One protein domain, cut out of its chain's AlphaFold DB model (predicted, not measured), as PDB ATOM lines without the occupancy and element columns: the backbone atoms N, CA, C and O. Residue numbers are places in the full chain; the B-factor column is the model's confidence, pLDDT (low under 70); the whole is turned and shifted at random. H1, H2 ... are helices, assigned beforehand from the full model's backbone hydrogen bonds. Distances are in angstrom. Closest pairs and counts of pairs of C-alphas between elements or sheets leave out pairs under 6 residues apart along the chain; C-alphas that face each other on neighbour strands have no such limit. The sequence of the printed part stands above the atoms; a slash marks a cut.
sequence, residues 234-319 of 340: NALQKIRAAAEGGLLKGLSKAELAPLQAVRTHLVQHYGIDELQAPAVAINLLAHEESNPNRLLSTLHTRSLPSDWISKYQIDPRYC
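What this domain is: This is residues 234 to 319 of the 340 residues of an uncharacterized protein of Pseudomonas sp. BRH_c35 (UniProt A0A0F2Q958). This is an elongated body of helices in which the long H2 runs along much of the length, the shorter H4 lies side by side with part of it, and H3 crosses H2 near the middle of the body. H1 packs on H3 towards one end, and the small H5 sits towards the other end, touching no helix. The printed part has 86 residues with five named helices, H1 to H5 in order along the chain, and no named strand; 55 residues are in the helices, and the class is all helix. The whole is compact, with a radius of gyration of the C-alphas of 12.2 A, and it spans 37 by 22 by 20 A.

How they stand to each other: Begin with H2, residues 253 to 270, the longest helix. With its residues 258 to 266 alone it touches H4, residues 292 to 300, at a shallow tilt of 14 degrees, the same way; look at Pro 258 and Pro 292, whose C-alphas are the closest, 6.0 A apart. With residues 259 to 267 alone H2 touches H3, residues 277 to 288, and the closest C-alphas are those of Arg 263 and Ala 277, 5.3 A apart. Their lines are only just about perpendicular, at 72 degrees. H3 is the hub, touching three helices. It only just touches H4, through its residues 284 to 285 alone, with 3 pairs of C-alphas within 8 A, the closest being Leu 285 and Pro 292 at 6.7 A. Outward from H3, find H1, residues 234 to 243, which touches it at a steep tilt of 58 degrees, opposite ways; the closest C-alphas, of Arg 240 and Ala 286, are 4.9 A apart. H1 is close to H2 but not clearly touching, with the C-alphas of Ala 235 and Glu 255 7.3 A apart. H5, residues 306 to 311, is apart from the other four helices. In H1, H3, H4 and H5 every O i to N i+4 pair is within hydrogen-bond range; in H2, 12 of 14 are.

Where its parts are: Find C-alpha 253 at (173.499, 251.662, 192.895); from there H2 runs 25.1 A to C-alpha 270 at (182.985, 235.727, 176.053). H3 measures 15.2 A from first to last C-alpha, and H4 12.1 A. H1 begins at C-alpha 234, at (159.780, 247.873, 189.063), and measures 14.4 A. H5 measures 8.5 A and ends at C-alpha 311, at (171.466, 236.090, 168.952).

The domain as a whole: The two C-alphas farthest apart are those of Gly 250 and Arg 317, at 36.6 A. The printed part has no cut and no long link; the links from H3 to H4 and from H4 to H5 are tight. The mean pLDDT of the printed part is 77.6, and the values under 70 are at residues 247, 249 and 254, 291 to 294, 296 to 304 and 317 to 319.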
ATOM      1  N   ASN A 234     159.493 246.479 189.401       83.50
ATOM      2  CA  ASN A 234     159.780 247.873 189.063       83.50
ATOM      3  C   ASN A 234     161.184 248.017 188.446       83.50
ATOM      4  O   ASN A 234     161.361 248.671 187.418       83.50
ATOM      5  N   ALA A 235     162.183 247.357 189.031       82.06
ATOM      6  CA  ALA A 235     163.525 247.271 188.476       82.06
ATOM      7  C   ALA A 235     163.517 246.573 187.107       82.06
ATOM      8  O   ALA A 235     164.119 247.082 186.161       82.06
ATOM      9  N   LEU A 236     162.774 245.470 186.961       83.62
ATOM     10  CA  LEU A 236     162.642 244.763 185.683       83.62
ATOM     11  C   LEU A 236     161.975 245.616 184.604       83.62
ATOM     12  O   LEU A 236     162.442 245.614 183.468       83.62
ATOM     13  N   GLN A 237     160.938 246.389 184.933       85.56
ATOM     14  CA  GLN A 237     160.312 247.313 183.981       85.56
ATOM     15  C   GLN A 237     161.294 248.376 183.479       85.56
ATOM     16  O   GLN A 237     161.332 248.653 182.281       85.56
ATOM     17  N   LYS A 238     162.143 248.923 184.356       85.56
ATOM     18  CA  LYS A 238     163.195 249.874 183.957       85.56
ATOM     19  C   LYS A 238     164.247 249.224 183.055       85.56
ATOM     20  O   LYS A 238     164.705 249.855 182.106       85.56
ATOM     21  N   ILE A 239     164.622 247.974 183.334       86.00
ATOM     22  CA  ILE A 239     165.585 247.212 182.523       86.00
ATOM     23  C   ILE A 239     164.982 246.874 181.151       86.00
ATOM     24  O   ILE A 239     165.648 247.076 180.141       86.00
ATOM     25  N   ARG A 240     163.715 246.443 181.085       87.69
ATOM     26  CA  ARG A 240     162.997 246.191 179.820       87.69
ATOM     27  C   ARG A 240     162.850 247.464 178.989       87.69
ATOM     28  O   ARG A 240     163.186 247.460 177.812       87.69
ATOM     29  N   ALA A 241     162.463 248.575 179.615       85.25
ATOM     30  CA  ALA A 241     162.399 249.869 178.940       85.25
ATOM     31  C   ALA A 241     163.768 250.291 178.380       85.25
ATOM     32  O   ALA A 241     163.846 250.862 177.295       85.25
ATOM     33  N   ALA A 242     164.859 249.986 179.089       85.12
ATOM     34  CA  ALA A 242     166.207 250.227 178.589       85.12
ATOM     35  C   ALA A 242     166.607 249.300 177.428       85.12
ATOM     36  O   ALA A 242     167.322 249.737 176.528       85.12
ATOM     37  N   ALA A 243     166.142 248.047 177.420       85.38
ATOM     38  CA  ALA A 243     166.371 247.111 176.319       85.38
ATOM     39  C   ALA A 243     165.721 247.594 175.008       85.38
ATOM     40  O   ALA A 243     166.301 247.444 173.936       85.38
ATOM     41  N   GLU A 244     164.568 248.257 175.106       84.25
ATOM     42  CA  GLU A 244     163.817 248.827 173.977       84.25
ATOM     43  C   GLU A 244     164.349 250.199 173.499       84.25
ATOM     44  O   GLU A 244     163.718 250.871 172.685       84.25
ATOM     45  N   GLY A 245     165.522 250.632 173.979       72.44
ATOM     46  CA  GLY A 245     166.152 251.903 173.596       72.44
ATOM     47  C   GLY A 245     165.893 253.063 174.564       72.44
ATOM     48  O   GLY A 245     166.288 254.200 174.294       72.44
ATOM     49  N   GLY A 246     165.255 252.796 175.705       71.88
ATOM     50  CA  GLY A 246     165.132 253.743 176.807       71.88
ATOM     51  C   GLY A 246     166.452 253.979 177.553       71.88
ATOM     52  O   GLY A 246     167.422 253.231 177.451       71.88
ATOM     53  N   LEU A 247     166.499 255.044 178.356       69.94
ATOM     54  CA  LEU A 247     167.645 255.321 179.224       69.94
ATOM     55  C   LEU A 247     167.554 254.486 180.510       69.94
ATOM     56  O   LEU A 247     166.516 254.492 181.167       69.94
ATOM     57  N   LEU A 248     168.674 253.895 180.951       73.69
ATOM     58  CA  LEU A 248     168.861 253.293 182.290       73.69
ATOM     59  C   LEU A 248     168.864 254.352 183.420       73.69
ATOM     60  O   LEU A 248     169.734 254.372 184.291       73.69
ATOM     61  N   LYS A 249     167.926 255.302 183.404       68.00
ATOM     62  CA  LYS A 249     167.787 256.322 184.449       68.00
ATOM     63  C   LYS A 249     166.830 255.816 185.526       68.00
ATOM     64  O   LYS A 249     165.721 255.392 185.230       68.00
ATOM     65  N   GLY A 250     167.251 255.904 186.789       71.62
ATOM     66  CA  GLY A 250     166.394 255.608 187.944       71.62
ATOM     67  C   GLY A 250     166.573 254.226 188.582       71.62
ATOM     68  O   GLY A 250     165.769 253.872 189.447       71.62
ATOM     69  N   LEU A 251     167.602 253.463 188.196       78.06
ATOM     70  CA  LEU A 251     168.090 252.330 188.989       78.06
ATOM     71  C   LEU A 251     169.047 252.838 190.075       78.06
ATOM     72  O   LEU A 251     169.902 253.693 189.837       78.06
ATOM     73  N   SER A 252     168.895 252.309 191.279       79.06
ATOM     74  CA  SER A 252     169.797 252.521 192.401       79.06
ATOM     75  C   SER A 252     171.157 251.864 192.154       79.06
ATOM     76  O   SER A 252     171.326 250.976 191.320       79.06
ATOM     77  N   LYS A 253     172.157 252.260 192.947       76.38
ATOM     78  CA  LYS A 253     173.499 251.662 192.895       76.38
ATOM     79  C   LYS A 253     173.482 250.148 193.156       76.38
ATOM     80  O   LYS A 253     174.294 249.429 192.582       76.38
ATOM     81  N   ALA A 254     172.562 249.675 194.000       67.00
ATOM     82  CA  ALA A 254     172.383 248.253 194.279       67.00
ATOM     83  C   ALA A 254     171.781 247.506 193.080       67.00
ATOM     84  O   ALA A 254     172.185 246.384 192.807       67.00
ATOM     85  N   GLU A 255     170.881 248.148 192.332       77.00
ATOM     86  CA  GLU A 255     170.267 247.580 191.127       77.00
ATOM     87  C   GLU A 255     171.179 247.663 189.889       77.00
ATOM     88  O   GLU A 255     171.012 246.889 188.952       77.00
ATOM     89  N   LEU A 256     172.164 248.565 189.867       82.25
ATOM     90  CA  LEU A 256     173.152 248.667 188.782       82.25
ATOM     91  C   LEU A 256     174.325 247.688 188.932       82.25
ATOM     92  O   LEU A 256     174.942 247.299 187.940       82.25
ATOM     93  N   ALA A 257     174.644 247.278 190.159       77.88
ATOM     94  CA  ALA A 257     175.759 246.374 190.425       77.88
ATOM     95  C   ALA A 257     175.672 245.001 189.704       77.88
ATOM     96  O   ALA A 257     176.701 244.568 189.181       77.88
ATOM     97  N   PRO A 258     174.499 244.338 189.592       76.19
ATOM     98  CA  PRO A 258     174.361 243.076 188.866       76.19
ATOM     99  C   PRO A 258     174.559 243.254 187.356       76.19
ATOM    100  O   PRO A 258     175.290 242.485 186.739       76.19
ATOM    101  N   LEU A 259     173.993 244.318 186.772       84.56
ATOM    102  CA  LEU A 259     174.215 244.704 185.369       84.56
ATOM    103  C   LEU A 259     175.705 244.875 185.062       84.56
ATOM    104  O   LEU A 259     176.203 244.401 184.040       84.56
ATOM    105  N   GLN A 260     176.432 245.532 185.966       84.00
ATOM    106  CA  GLN A 260     177.860 245.755 185.797       84.00
ATOM    107  C   GLN A 260     178.670 244.460 185.927       84.00
ATOM    108  O   GLN A 260     179.607 244.265 185.157       84.00
ATOM    109  N   ALA A 261     178.284 243.555 186.828       76.44
ATOM    110  CA  ALA A 261     178.914 242.242 186.954       76.44
ATOM    111  C   ALA A 261     178.713 241.379 185.700       76.44
ATOM    112  O   ALA A 261     179.681 240.815 185.188       76.44
ATOM    113  N   VAL A 262     177.487 241.326 185.168       83.75
ATOM    114  CA  VAL A 262     177.173 240.608 183.921       83.75
ATOM    115  C   VAL A 262     177.980 241.186 182.761       83.75
ATOM    116  O   VAL A 262     178.659 240.440 182.062       83.75
ATOM    117  N   ARG A 263     177.997 242.518 182.604       86.62
ATOM    118  CA  ARG A 263     178.820 243.204 181.597       86.62
ATOM    119  C   ARG A 263     180.289 242.790 181.699       86.62
ATOM    120  O   ARG A 263     180.887 242.424 180.694       86.62
ATOM    121  N   THR A 264     180.884 242.874 182.889       81.81
ATOM    122  CA  THR A 264     182.298 242.531 183.088       81.81
ATOM    123  C   THR A 264     182.576 241.078 182.713       81.81
ATOM    124  O   THR A 264     183.580 240.807 182.060       81.81
ATOM    125  N   HIS A 265     181.677 240.158 183.066       76.44
ATOM    126  CA  HIS A 265     181.812 238.741 182.736       76.44
ATOM    127  C   HIS A 265     181.774 238.491 181.222       76.44
ATOM    128  O   HIS A 265     182.657 237.825 180.683       76.44
ATOM    129  N   LEU A 266     180.821 239.112 180.520       81.19
ATOM    130  CA  LEU A 266     180.692 239.027 179.062       81.19
ATOM    131  C   LEU A 266     181.956 239.513 178.333       81.19
ATOM    132  O   LEU A 266     182.441 238.840 177.424       81.19
ATOM    133  N   VAL A 267     182.529 240.640 178.766       81.94
ATOM    134  CA  VAL A 267     183.778 241.165 178.186       81.94
ATOM    135  C   VAL A 267     184.946 240.215 178.460       81.94
ATOM    136  O   VAL A 267     185.681 239.840 177.550       81.94
ATOM    137  N   GLN A 268     185.120 239.798 179.717       75.50
ATOM    138  CA  GLN A 268     186.302 239.045 180.146       75.50
ATOM    139  C   GLN A 268     186.329 237.598 179.651       75.50
ATOM    140  O   GLN A 268     187.409 237.029 179.483       75.50
ATOM    141  N   HIS A 269     185.165 236.973 179.484       70.94
ATOM    142  CA  HIS A 269     185.077 235.529 179.269       70.94
ATOM    143  C   HIS A 269     184.445 235.124 177.945       70.94
ATOM    144  O   HIS A 269     184.677 233.995 177.527       70.94
ATOM    145  N   TYR A 270     183.707 236.020 177.291       71.69
ATOM    146  CA  TYR A 270     182.985 235.727 176.053       71.69
ATOM    147  C   TYR A 270     183.412 236.593 174.864       71.69
ATOM    148  O   TYR A 270     182.868 236.436 173.774       71.69
ATOM    149  N   GLY A 271     184.393 237.485 175.053       73.81
ATOM    150  CA  GLY A 271     184.950 238.308 173.977       73.81
ATOM    151  C   GLY A 271     183.977 239.348 173.422       73.81
ATOM    152  O   GLY A 271     184.192 239.837 172.316       73.81
ATOM    153  N   ILE A 272     182.913 239.681 174.161       83.75
ATOM    154  CA  ILE A 272     181.981 240.738 173.760       83.75
ATOM    155  C   ILE A 272     182.672 242.092 173.921       83.75
ATOM    156  O   ILE A 272     183.240 242.379 174.975       83.75
ATOM    157  N   ASP A 273     182.593 242.931 172.889       86.00
ATOM    158  CA  ASP A 273     183.168 244.278 172.896       86.00
ATOM    159  C   ASP A 273     182.622 245.121 174.064       86.00
ATOM    160  O   ASP A 273     181.430 245.075 174.382       86.00
ATOM    161  N   GLU A 274     183.475 245.935 174.690       84.44
ATOM    162  CA  GLU A 274     183.108 246.785 175.827       84.44
ATOM    163  C   GLU A 274     181.983 247.770 175.495       84.44
ATOM    164  O   GLU A 274     181.211 248.138 176.387       84.44
ATOM    165  N   LEU A 275     181.871 248.176 174.226       85.06
ATOM    166  CA  LEU A 275     180.808 249.055 173.739       85.06
ATOM    167  C   LEU A 275     179.457 248.333 173.614       85.06
ATOM    168  O   LEU A 275     178.412 248.948 173.818       85.06
ATOM    169  N   GLN A 276     179.467 247.032 173.315       86.44
ATOM    170  CA  GLN A 276     178.260 246.226 173.098       86.44
ATOM    171  C   GLN A 276     177.813 245.473 174.359       86.44
ATOM    172  O   GLN A 276     176.618 245.259 174.568       86.44
ATOM    173  N   ALA A 277     178.750 245.120 175.241       86.19
ATOM    174  CA  ALA A 277     178.496 244.356 176.456       86.19
ATOM    175  C   ALA A 277     177.409 244.948 177.376       86.19
ATOM    176  O   ALA A 277     176.634 244.163 177.924       86.19
ATOM    177  N   PRO A 278     177.270 246.283 177.547       87.06
ATOM    178  CA  PRO A 278     176.162 246.850 178.310       87.06
ATOM    179  C   PRO A 278     174.797 246.514 177.699       87.06
ATOM    180  O   PRO A 278     173.895 246.099 178.420       87.06
ATOM    181  N   ALA A 279     174.651 246.641 176.377       87.38
ATOM    182  CA  ALA A 279     173.397 246.348 175.685       87.38
ATOM    183  C   ALA A 279     173.061 244.851 175.736       87.38
ATOM    184  O   ALA A 279     171.907 244.486 175.956       87.38
ATOM    185  N   VAL A 280     174.065 243.980 175.597       88.56
ATOM    186  CA  VAL A 280     173.879 242.525 175.722       88.56
ATOM    187  C   VAL A 280     173.473 242.144 177.149       88.56
ATOM    188  O   VAL A 280     172.509 241.405 177.326       88.56
ATOM    189  N   ALA A 281     174.132 242.699 178.173       88.62
ATOM    190  CA  ALA A 281     173.786 242.454 179.575       88.62
ATOM    191  C   ALA A 281     172.343 242.874 179.906       88.62
ATOM    192  O   ALA A 281     171.628 242.133 180.579       88.62
ATOM    193  N   ILE A 282     171.904 244.037 179.403       89.69
ATOM    194  CA  ILE A 282     170.523 244.517 179.559       89.69
ATOM    195  C   ILE A 282     169.544 243.554 178.886       89.69
ATOM    196  O   ILE A 282     168.569 243.156 179.510       89.69
ATOM    197  N   ASN A 283     169.810 243.150 177.640       89.38
ATOM    198  CA  ASN A 283     168.919 242.258 176.901       89.38
ATOM    199  C   ASN A 283     168.795 240.873 177.553       89.38
ATOM    200  O   ASN A 283     167.690 240.343 177.636       89.38
ATOM    201  N   LEU A 284     169.901 240.313 178.051       88.31
ATOM    202  CA  LEU A 284     169.891 239.037 178.770       88.31
ATOM    203  C   LEU A 284     169.038 239.118 180.045       88.31
ATOM    204  O   LEU A 284     168.215 238.241 180.290       88.31
ATOM    205  N   LEU A 285     169.182 240.192 180.828       86.06
ATOM    206  CA  LEU A 285     168.399 240.398 182.053       86.06
ATOM    207  C   LEU A 285     166.933 240.777 181.784       86.06
ATOM    208  O   LEU A 285     166.059 240.479 182.593       86.06
ATOM    209  N   ALA A 286     166.646 241.456 180.674       86.25
ATOM    210  CA  ALA A 286     165.295 241.899 180.334       86.25
ATOM    211  C   ALA A 286     164.423 240.772 179.770       86.25
ATOM    212  O   ALA A 286     163.221 240.731 180.057       86.25
ATOM    213  N   HIS A 287     165.016 239.898 178.952       84.88
ATOM    214  CA  HIS A 287     164.268 238.992 178.080       84.88
ATOM    215  C   HIS A 287     164.572 237.512 178.289       84.88
ATOM    216  O   HIS A 287     163.708 236.696 177.986       84.88
ATOM    217  N   GLU A 288     165.752 237.163 178.800       85.00
ATOM    218  CA  GLU A 288     166.201 235.770 178.821       85.00
ATOM    219  C   GLU A 288     166.189 235.173 180.237       85.00
ATOM    220  O   GLU A 288     165.488 234.200 180.501       85.00
ATOM    221  N   GLU A 289     166.917 235.776 181.181       80.56
ATOM    222  CA  GLU A 289     166.945 235.357 182.586       80.56
ATOM    223  C   GLU A 289     166.931 236.591 183.493       80.56
ATOM    224  O   GLU A 289     167.937 237.279 183.674       80.56
ATOM    225  N   SER A 290     165.759 236.868 184.066       76.38
ATOM    226  CA  SER A 290     165.494 238.061 184.873       76.38
ATOM    227  C   SER A 290     166.150 238.034 186.249       76.38
ATOM    228  O   SER A 290     166.279 239.079 186.891       76.38
ATOM    229  N   ASN A 291     166.592 236.863 186.715       69.62
ATOM    230  CA  ASN A 291     167.349 236.739 187.947       69.62
ATOM    231  C   ASN A 291     168.859 236.888 187.667       69.62
ATOM    232  O   ASN A 291     169.471 235.978 187.096       69.62
ATOM    233  N   PRO A 292     169.516 237.967 188.142       66.12
ATOM    234  CA  PRO A 292     170.924 238.226 187.834       66.12
ATOM    235  C   PRO A 292     171.868 237.120 188.284       66.12
ATOM    236  O   PRO A 292     172.882 236.860 187.642       66.12
ATOM    237  N   ASN A 293     171.522 236.445 189.377       61.00
ATOM    238  CA  ASN A 293     172.338 235.380 189.940       61.00
ATOM    239  C   ASN A 293     172.259 234.110 189.096       61.00
ATOM    240  O   ASN A 293     173.263 233.431 188.885       61.00
ATOM    241  N   ARG A 294     171.065 233.796 188.582       57.66
ATOM    242  CA  ARG A 294     170.881 232.682 187.646       57.66
ATOM    243  C   ARG A 294     171.629 232.951 186.352       57.66
ATOM    244  O   ARG A 294     172.372 232.085 185.906       57.66
ATOM    245  N   LEU A 295     171.523 234.169 185.822       70.38
ATOM    246  CA  LEU A 295     172.236 234.566 184.615       70.38
ATOM    247  C   LEU A 295     173.759 234.476 184.791       70.38
ATOM    248  O   LEU A 295     174.435 233.860 183.969       70.38
ATOM    249  N   LEU A 296     174.310 235.026 185.878       63.50
ATOM    250  CA  LEU A 296     175.742 234.931 186.181       63.50
ATOM    251  C   LEU A 296     176.196 233.481 186.368       63.50
ATOM    252  O   LEU A 296     177.268 233.115 185.894       63.50
ATOM    253  N   SER A 297     175.384 232.641 187.014       54.91
ATOM    254  CA  SER A 297     175.650 231.206 187.143       54.91
ATOM    255  C   SER A 297     175.750 230.535 185.769       54.91
ATOM    256  O   SER A 297     176.730 229.841 185.506       54.91
ATOM    257  N   THR A 298     174.788 230.783 184.880       61.31
ATOM    258  CA  THR A 298     174.775 230.262 183.503       61.31
ATOM    259  C   THR A 298     175.966 230.767 182.678       61.31
ATOM    260  O   THR A 298     176.570 230.011 181.918       61.31
ATOM    261  N   LEU A 299     176.376 232.024 182.867       65.25
ATOM    262  CA  LEU A 299     177.582 232.582 182.244       65.25
ATOM    263  C   LEU A 299     178.867 231.946 182.805       65.25
ATOM    264  O   LEU A 299     179.836 231.705 182.090       65.25
ATOM    265  N   HIS A 300     178.907 231.624 184.096       61.47
ATOM    266  CA  HIS A 300     180.066 230.968 184.699       61.47
ATOM    267  C   HIS A 300     180.253 229.520 184.242       61.47
ATOM    268  O   HIS A 300     181.397 229.086 184.102       61.47
ATOM    269  N   THR A 301     179.172 228.779 183.984       54.84
ATOM    270  CA  THR A 301     179.266 227.395 183.492       54.84
ATOM    271  C   THR A 301     179.702 227.309 182.032       54.84
ATOM    272  O   THR A 301     180.047 226.222 181.573       54.84
ATOM    273  N   ARG A 302     179.708 228.432 181.293       55.34
ATOM    274  CA  ARG A 302     180.021 228.503 179.854       55.34
ATOM    275  C   ARG A 302     179.110 227.662 178.956       55.34
ATOM    276  O   ARG A 302     179.359 227.569 177.759       55.34
ATOM    277  N   SER A 303     178.040 227.104 179.511       61.00
ATOM    278  CA  SER A 303     177.055 226.263 178.835       61.00
ATOM    279  C   SER A 303     175.856 227.114 178.415       61.00
ATOM    280  O   SER A 303     174.770 226.999 178.989       61.00
ATOM    281  N   LEU A 304     176.077 228.034 177.475       65.62
ATOM    282  CA  LEU A 304     175.020 228.927 177.002       65.62
ATOM    283  C   LEU A 304     174.085 228.215 176.013       65.62
ATOM    284  O   LEU A 304     174.569 227.437 175.185       65.62
ATOM    285  N   PRO A 305     172.772 228.506 176.052       73.94
ATOM    286  CA  PRO A 305     171.841 228.105 175.004       73.94
ATOM    287  C   PRO A 305     172.316 228.558 173.608       73.94
ATOM    288  O   PRO A 305     172.840 229.662 173.439       73.94
ATOM    289  N   SER A 306     172.175 227.702 172.590       74.19
ATOM    290  CA  SER A 306     172.691 227.960 171.231       74.19
ATOM    291  C   SER A 306     172.034 229.162 170.543       74.19
ATOM    292  O   SER A 306     172.654 229.847 169.725       74.19
ATOM    293  N   ASP A 307     170.777 229.424 170.885       83.50
ATOM    294  CA  ASP A 307     170.015 230.600 170.484       83.50
ATOM    295  C   ASP A 307     170.617 231.884 171.064       83.50
ATOM    296  O   ASP A 307     170.781 232.848 170.321       83.50
ATOM    297  N   TRP A 308     171.054 231.890 172.329       85.81
ATOM    298  CA  TRP A 308     171.745 233.044 172.920       85.81
ATOM    299  C   TRP A 308     173.084 233.305 172.236       85.81
ATOM    300  O   TRP A 308     173.396 234.448 171.902       85.81
ATOM    301  N   ILE A 309     173.859 232.243 171.990       82.62
ATOM    302  CA  ILE A 309     175.161 232.342 171.318       82.62
ATOM    303  C   ILE A 309     174.997 233.027 169.955       82.62
ATOM    304  O   ILE A 309     175.707 233.982 169.644       82.62
ATOM    305  N   SER A 310     174.002 232.590 169.181       83.62
ATOM    306  CA  SER A 310     173.710 233.137 167.853       83.62
ATOM    307  C   SER A 310     173.149 234.562 167.921       83.62
ATOM    308  O   SER A 310     173.606 235.446 167.198       83.62
ATOM    309  N   LYS A 311     172.176 234.808 168.809       87.69
ATOM    310  CA  LYS A 311     171.466 236.090 168.952       87.69
ATOM    311  C   LYS A 311     172.383 237.221 169.407       87.69
ATOM    312  O   LYS A 311     172.258 238.338 168.914       87.69
ATOM    313  N   TYR A 312     173.301 236.934 170.326       86.88
ATOM    314  CA  TYR A 312     174.213 237.923 170.905       86.88
ATOM    315  C   TYR A 312     175.621 237.882 170.303       86.88
ATOM    316  O   TYR A 312     176.513 238.548 170.821       86.88
ATOM    317  N   GLN A 313     175.815 237.124 169.215       85.19
ATOM    318  CA  GLN A 313     177.092 236.989 168.503       85.19
ATOM    319  C   GLN A 313     178.255 236.599 169.430       85.19
ATOM    320  O   GLN A 313     179.384 237.063 169.278       85.19
ATOM    321  N   ILE A 314     177.972 235.738 170.407       81.50
ATOM    322  CA  ILE A 314     178.984 235.218 171.323       81.50
ATOM    323  C   ILE A 314     179.824 234.209 170.552       81.50
ATOM    324  O   ILE A 314     179.280 233.298 169.932       81.50
ATOM    325  N   ASP A 315     181.148 234.343 170.592       76.44
ATOM    326  CA  ASP A 315     182.025 233.401 169.903       76.44
ATOM    327  C   ASP A 315     181.891 232.000 170.543       76.44
ATOM    328  O   ASP A 315     182.222 231.826 171.724       76.44
ATOM    329  N   PRO A 316     181.434 230.982 169.783       71.38
ATOM    330  CA  PRO A 316     181.207 229.637 170.305       71.38
ATOM    331  C   PRO A 316     182.454 228.993 170.918       71.38
ATOM    332  O   PRO A 316     182.324 228.089 171.738       71.38
ATOM    333  N   ARG A 317     183.663 229.453 170.561       69.56
ATOM    334  CA  ARG A 317     184.933 228.948 171.111       69.56
ATOM    335  C   ARG A 317     185.104 229.247 172.600       69.56
ATOM    336  O   ARG A 317     185.883 228.570 173.266       69.56
ATOM    337  N   TYR A 318     184.397 230.249 173.123       65.19
ATOM    338  CA  TYR A 318     184.388 230.563 174.553       65.19
ATOM    339  C   TYR A 318     183.306 229.804 175.330       65.19
ATOM    340  O   TYR A 318     183.316 229.814 176.563       65.19
ATOM    341  N   CYS A 319     182.412 229.106 174.630       62.47
ATOM    342  CA  CYS A 319     181.365 228.288 175.221       62.47
ATOM    343  C   CYS A 319     181.817 226.826 175.327       62.47
ATOM    344  O   CYS A 319     182.452 226.273 174.430       62.47
TER     345      CYS A 319